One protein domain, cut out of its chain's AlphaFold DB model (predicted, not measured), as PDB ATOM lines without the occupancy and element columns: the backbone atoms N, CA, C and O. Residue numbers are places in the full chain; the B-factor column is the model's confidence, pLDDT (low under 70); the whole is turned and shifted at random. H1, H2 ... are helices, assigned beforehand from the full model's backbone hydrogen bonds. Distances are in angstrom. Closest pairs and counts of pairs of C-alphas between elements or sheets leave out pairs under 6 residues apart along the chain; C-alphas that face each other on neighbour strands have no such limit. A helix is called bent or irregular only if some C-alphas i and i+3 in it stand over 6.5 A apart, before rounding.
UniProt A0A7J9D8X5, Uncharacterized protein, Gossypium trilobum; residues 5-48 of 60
ATOM      1  N   LYS A   5     -41.045  26.476  -7.747       97.62
ATOM      2  CA  LYS A   5     -40.557  25.615  -6.650       97.62
ATOM      3  C   LYS A   5     -39.037  25.400  -6.664       97.62
ATOM      4  O   LYS A   5     -38.402  25.337  -5.620       97.62
ATOM      5  N   ASN A   6     -38.446  25.297  -7.855       97.81
ATOM      6  CA  ASN A   6     -36.999  25.143  -8.005       97.81
ATOM      7  C   ASN A   6     -36.271  26.470  -7.749       97.81
ATOM      8  O   ASN A   6     -35.131  26.464  -7.305       97.81
ATOM      9  N   LEU A   7     -36.899  27.604  -8.079       97.88
ATOM     10  CA  LEU A   7     -36.355  28.918  -7.750       97.88
ATOM     11  C   LEU A   7     -36.324  29.121  -6.233       97.88
ATOM     12  O   LEU A   7     -35.271  29.473  -5.712       97.88
ATOM     13  N   ASP A   8     -37.425  28.823  -5.542       97.88
ATOM     14  CA  ASP A   8     -37.515  28.942  -4.084       97.88
ATOM     15  C   ASP A   8     -36.449  28.077  -3.393       97.88
ATOM     16  O   ASP A   8     -35.670  28.575  -2.584       97.88
ATOM     17  N   SER A   9     -36.320  26.811  -3.805       97.94
ATOM     18  CA  SER A   9     -35.301  25.899  -3.270       97.94
ATOM     19  C   SER A   9     -33.862  26.391  -3.507       97.94
ATOM     20  O   SER A   9     -33.035  26.330  -2.596       97.94
ATOM     21  N   ASN A  10     -33.557  26.936  -4.691       96.44
ATOM     22  CA  ASN A  10     -32.237  27.511  -4.979       96.44
ATOM     23  C   ASN A  10     -31.949  28.771  -4.146       96.44
ATOM     24  O   ASN A  10     -30.798  29.035  -3.814       96.44
ATOM     25  N   ILE A  11     -32.967  29.575  -3.824       97.69
ATOM     26  CA  ILE A  11     -32.798  30.742  -2.943       97.69
ATOM     27  C   ILE A  11     -32.503  30.272  -1.516       97.69
ATOM     28  O   ILE A  11     -31.627  30.816  -0.840       97.69
ATOM     29  N   GLU A  12     -33.205  29.241  -1.053       97.56
ATOM     30  CA  GLU A  12     -33.006  28.680   0.282       97.56
ATOM     31  C   GLU A  12     -31.631  28.029   0.466       97.56
ATOM     32  O   GLU A  12     -31.111  28.045   1.585       97.56
ATOM     33  N   SER A  13     -30.991  27.544  -0.603       96.69
ATOM     34  CA  SER A  13     -29.672  26.903  -0.516       96.69
ATOM     35  C   SER A  13     -28.574  27.833   0.015       96.69
ATOM     36  O   SER A  13     -27.607  27.357   0.603       96.69
ATOM     37  N   VAL A  14     -28.723  29.157  -0.118       96.50
ATOM     38  CA  VAL A  14     -27.769  30.150   0.421       96.50
ATOM     39  C   VAL A  14     -27.714  30.127   1.955       96.50
ATOM     40  O   VAL A  14     -26.728  30.547   2.555       96.50
ATOM     41  N   LYS A  15     -28.764  29.622   2.615       97.06
ATOM     42  CA  LYS A  15     -28.820  29.510   4.080       97.06
ATOM     43  C   LYS A  15     -28.031  28.311   4.611       97.06
ATOM     44  O   LYS A  15     -27.781  28.249   5.817       97.06
ATOM     45  N   VAL A  16     -27.662  27.361   3.748       96.62
ATOM     46  CA  VAL A  16     -26.903  26.167   4.131       96.62
ATOM     47  C   VAL A  16     -25.492  26.578   4.548       96.62
ATOM     48  O   VAL A  16     -24.803  27.302   3.833       96.62
ATOM     49  N   LYS A  17     -25.055  26.107   5.717       96.94
ATOM     50  CA  LYS A  17     -23.689  26.293   6.214       96.94
ATOM     51  C   LYS A  17     -22.987  24.948   6.185       96.94
ATOM     52  O   LYS A  17     -23.421  24.035   6.876       96.94
ATOM     53  N   LEU A  18     -21.925  24.856   5.397       97.00
ATOM     54  CA  LEU A  18     -21.100  23.659   5.291       97.00
ATOM     55  C   LEU A  18     -19.868  23.815   6.180       97.00
ATOM     56  O   LEU A  18     -19.212  24.862   6.172       97.00
ATOM     57  N   THR A  19     -19.571  22.780   6.954       97.94
ATOM     58  CA  THR A  19     -18.317  22.650   7.697       97.94
ATOM     59  C   THR A  19     -17.189  22.199   6.767       97.94
ATOM     60  O   THR A  19     -17.400  21.903   5.588       97.94
ATOM     61  N   LYS A  20     -15.954  22.165   7.277       96.94
ATOM     62  CA  LYS A  20     -14.816  21.670   6.485       96.94
ATOM     63  C   LYS A  20     -14.953  20.175   6.217       96.94
ATOM     64  O   LYS A  20     -14.559  19.706   5.154       96.94
ATOM     65  N   GLU A  21     -15.513  19.461   7.181       97.19
ATOM     66  CA  GLU A  21     -15.794  18.037   7.129       97.19
ATOM     67  C   GLU A  21     -16.852  17.745   6.058       97.19
ATOM     68  O   GLU A  21     -16.592  16.915   5.189       97.19
ATOM     69  N   ASP A  22     -17.953  18.508   6.027       96.88
ATOM     70  CA  ASP A  22     -18.997  18.369   4.996       96.88
ATOM     71  C   ASP A  22     -18.434  18.607   3.587       96.88
ATOM     72  O   ASP A  22     -18.721  17.864   2.650       96.88
ATOM     73  N   LEU A  23     -17.604  19.645   3.421       94.88
ATOM     74  CA  LEU A  23     -16.976  19.949   2.132       94.88
ATOM     75  C   LEU A  23     -16.043  18.828   1.671       94.88
ATOM     76  O   LEU A  23     -16.024  18.512   0.482       94.88
ATOM     77  N   LYS A  24     -15.287  18.242   2.604       94.06
ATOM     78  CA  LYS A  24     -14.383  17.128   2.319       94.06
ATOM     79  C   LYS A  24     -15.162  15.875   1.922       94.06
ATOM     80  O   LYS A  24     -14.815  15.237   0.936       94.06
ATOM     81  N   GLU A  25     -16.231  15.551   2.644       94.62
ATOM     82  CA  GLU A  25     -17.099  14.422   2.304       94.62
ATOM     83  C   GLU A  25     -17.699  14.592   0.901       94.62
ATOM     84  O   GLU A  25     -17.585  13.694   0.070       94.62
ATOM     85  N   ILE A  26     -18.254  15.772   0.596       92.69
ATOM     86  CA  ILE A  26     -18.818  16.070  -0.728       92.69
ATOM     87  C   ILE A  26     -17.752  15.943  -1.828       92.69
ATOM     88  O   ILE A  26     -18.045  15.403  -2.896       92.69
ATOM     89  N   SER A  27     -16.528  16.431  -1.595       89.19
ATOM     90  CA  SER A  27     -15.456  16.342  -2.593       89.19
ATOM     91  C   SER A  27     -14.960  14.916  -2.804       89.19
ATOM     92  O   SER A  27     -14.698  14.536  -3.943       89.19
ATOM     93  N   ASP A  28     -14.854  14.128  -1.734       90.69
ATOM     94  CA  ASP A  28     -14.321  12.763  -1.782       90.69
ATOM     95  C   ASP A  28     -15.283  11.800  -2.508       90.69
ATOM     96  O   ASP A  28     -14.843  10.812  -3.097       90.69
ATOM     97  N   VAL A  29     -16.587  12.108  -2.530       89.25
ATOM     98  CA  VAL A  29     -17.606  11.348  -3.280       89.25
ATOM     99  C   VAL A  29     -17.473  11.525  -4.797       89.25
ATOM    100  O   VAL A  29     -17.944  10.670  -5.544       89.25
ATOM    101  N   ILE A  30     -16.841  12.602  -5.279       80.81
ATOM    102  CA  ILE A  30     -16.684  12.860  -6.715       80.81
ATOM    103  C   ILE A  30     -15.323  12.311  -7.175       80.81
ATOM    104  O   ILE A  30     -14.290  12.941  -6.930       80.81
ATOM    105  N   PRO A  31     -15.272  11.157  -7.866       74.12
ATOM    106  CA  PRO A  31     -14.013  10.585  -8.325       74.12
ATOM    107  C   PRO A  31     -13.338  11.505  -9.347       74.12
ATOM    108  O   PRO A  31     -13.787  11.644 -10.482       74.12
ATOM    109  N   ILE A  32     -12.194  12.079  -8.963       67.69
ATOM    110  CA  ILE A  32     -11.394  13.021  -9.773       67.69
ATOM    111  C   ILE A  32     -11.049  12.452 -11.165       67.69
ATOM    112  O   ILE A  32     -10.874  13.200 -12.124       67.69
ATOM    113  N   HIS A  33     -10.973  11.124 -11.292       61.75
ATOM    114  CA  HIS A  33     -10.602  10.425 -12.521       61.75
ATOM    115  C   HIS A  33     -11.788  10.081 -13.444       61.75
ATOM    116  O   HIS A  33     -11.552   9.857 -14.628       61.75
ATOM    117  N   GLU A  34     -13.040  10.072 -12.964       57.28
ATOM    118  CA  GLU A  34     -14.214   9.901 -13.848       57.28
ATOM    119  C   GLU A  34     -14.599  11.210 -14.546       57.28
ATOM    120  O   GLU A  34     -15.209  11.194 -15.613       57.28
ATOM    121  N   VAL A  35     -14.194  12.360 -13.994       57.62
ATOM    122  CA  VAL A  35     -14.473  13.689 -14.573       57.62
ATOM    123  C   VAL A  35     -13.445  14.106 -15.635       57.62
ATOM    124  O   VAL A  35     -13.407  15.261 -16.051       57.62
ATOM    125  N   ALA A  36     -12.623  13.167 -16.113       59.09
ATOM    126  CA  ALA A  36     -11.743  13.355 -17.270       59.09
ATOM    127  C   ALA A  36     -12.489  13.244 -18.622       59.09
ATOM    128  O   ALA A  36     -11.860  13.215 -19.680       59.09
ATOM    129  N   GLY A  37     -13.824  13.152 -18.595       67.12
ATOM    130  CA  GLY A  37     -14.688  13.230 -19.772       67.12
ATOM    131  C   GLY A  37     -14.840  14.657 -20.314       67.12
ATOM    132  O   GLY A  37     -14.421  15.637 -19.698       67.12
ATOM    133  N   GLY A  38     -15.455  14.787 -21.492       67.50
ATOM    134  CA  GLY A  38     -15.740  16.093 -22.085       67.50
ATOM    135  C   GLY A  38     -16.588  16.966 -21.155       67.50
ATOM    136  O   GLY A  38     -17.504  16.484 -20.497       67.50
ATOM    137  N   SER A  39     -16.329  18.278 -21.135       71.44
ATOM    138  CA  SER A  39     -17.101  19.241 -20.325       71.44
ATOM    139  C   SER A  39     -18.591  19.301 -20.689       71.44
ATOM    140  O   SER A  39     -19.382  19.916 -19.977       71.44
ATOM    141  N   TYR A  40     -18.967  18.683 -21.810       71.81
ATOM    142  CA  TYR A  40     -20.326  18.589 -22.303       71.81
ATOM    143  C   TYR A  40     -20.770  17.126 -22.316       71.81
ATOM    144  O   TYR A  40     -20.018  16.281 -22.798       71.81
ATOM    145  N   PRO A  41     -22.006  16.834 -21.881       75.81
ATOM    146  CA  PRO A  41     -22.662  15.576 -22.213       75.81
ATOM    147  C   PRO A  41     -22.628  15.341 -23.726       75.81
ATOM    148  O   PRO A  41     -22.800  16.299 -24.484       75.81
ATOM    149  N   ASP A  42     -22.519  14.088 -24.167       77.56
ATOM    150  CA  ASP A  42     -22.463  13.719 -25.595       77.56
ATOM    151  C   ASP A  42     -23.602  14.353 -26.414       77.56
ATOM    152  O   ASP A  42     -23.416  14.836 -27.531       77.56
ATOM    153  N   ALA A  43     -24.796  14.461 -25.820       80.44
ATOM    154  CA  ALA A  43     -25.960  15.100 -26.435       80.44
ATOM    155  C   ALA A  43     -25.747  16.587 -26.799       80.44
ATOM    156  O   ALA A  43     -26.429  17.121 -27.682       80.44
ATOM    157  N   LEU A  44     -24.822  17.258 -26.111       81.38
ATOM    158  CA  LEU A  44     -24.442  18.651 -26.326       81.38
ATOM    159  C   LEU A  44     -23.133  18.799 -27.115       81.38
ATOM    160  O   LEU A  44     -22.813  19.915 -27.522       81.38
ATOM    161  N   GLU A  45     -22.420  17.708 -27.416       81.56
ATOM    162  CA  GLU A  45     -21.161  17.746 -28.175       81.56
ATOM    163  C   GLU A  45     -21.348  18.392 -29.558       81.56
ATOM    164  O   GLU A  45     -20.480  19.125 -30.030       81.56
ATOM    165  N   LYS A  46     -22.524  18.216 -30.174       81.38
ATOM    166  CA  LYS A  46     -22.893  18.827 -31.465       81.38
ATOM    167  C   LYS A  46     -22.903  20.361 -31.470       81.38
ATOM    168  O   LYS A  46     -22.897  20.959 -32.540       81.38
ATOM    169  N   PHE A  47     -22.950  20.992 -30.296       79.75
ATOM    170  CA  PHE A  47     -22.874  22.448 -30.145       79.75
ATOM    171  C   PHE A  47     -21.449  22.938 -29.860       79.75
ATOM    172  O   PHE A  47     -21.233  24.134 -29.676       79.75
ATOM    173  N   SER A  48     -20.474  22.030 -29.811       82.50
ATOM    174  CA  SER A  48     -19.071  22.381 -29.639       82.50
ATOM    175  C   SER A  48     -18.438  22.888 -30.939       82.50
ATOM    176  O   SER A  48     -18.933  22.663 -32.048       82.50
TER     177      SER A  48
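Overview. This is residues 5 to 48 of the 60 residues of an uncharacterized protein of Gossypium trilobum (UniProt A0A7J9D8X5). The printed part is a flat, open U with an empty middle: H1 and the stretch after it, residues 16 to 19, make one arm, H2 lies along the base, and the chain from residue 34 on turns back as the second arm, with the short H3 near its end. The three helices do not pack on one another, and a long stretch with no named element, residues 29 to 41, leads from the base into the second arm. The printed part has 44 residues with three named helices, in the order H1, H2, H3, and no named strand; its class is all helix. It is extended, with a radius of gyration of the C-alphas of 15.6 A, and the C-alphas span 37 by 29 by 12 A.

Along the chain. H1 holds residues 5 to 15, from Lys 5 with its C-alpha at (-40.557, 25.615, -6.650) to Lys 15, and is 16.4 A long from first to last C-alpha. It is the longest helix by residues, and it is neither bent nor irregular, but only just: C-alphas 11 and 14 are 6.1 A apart. H2 holds residues 20 to 28, from Lys 20 with its C-alpha at (-14.816, 21.670, 6.485) to Asp 28, and is 12.2 A long. H3 holds residues 42 to 45, four residues, and ends at Glu 45 with its C-alpha at (-21.161, 17.746, -28.175).

Arrangement. H1 and H2 are apart, with no C-alpha of the one within 8 A of the other, and a tight link of 4 residues joins them. H2 and H3 are apart by the same measure, and the link between them is a long one of 13 residues. H1 and H3 are apart too. Residues 5 to 17, of which 5 to 15 belong to H1, stand free. Residues 19 to 25, of which 20 to 25 belong to H2, stand free as well, as do residues 27 to 39 and residues 41 to 47, of which 42 to 45 belong to H3. In H2 every O i to N i+4 pair is within hydrogen-bond range; in H1 5 of 7 are, and H3 is too short for such a pair, with its one O i to N i+3 pair within range.

Size, cuts and confidence. The two C-alphas farthest apart are those of Thr 19 and Lys 46, at 39.6 A, and the C-alphas of Lys 5 and Ser 48, the first and last printed residues, are 31.6 A apart. The printed part has no cut. The C-alphas of residues 29 to 41 lie 9 to 15 A from the mean of all C-alphas. The mean pLDDT of the printed part is 85.7; residues 32 to 38, seven residues in the long link, are under 70, while H1 has a mean of 97, H2 of 94 and H3 of 80.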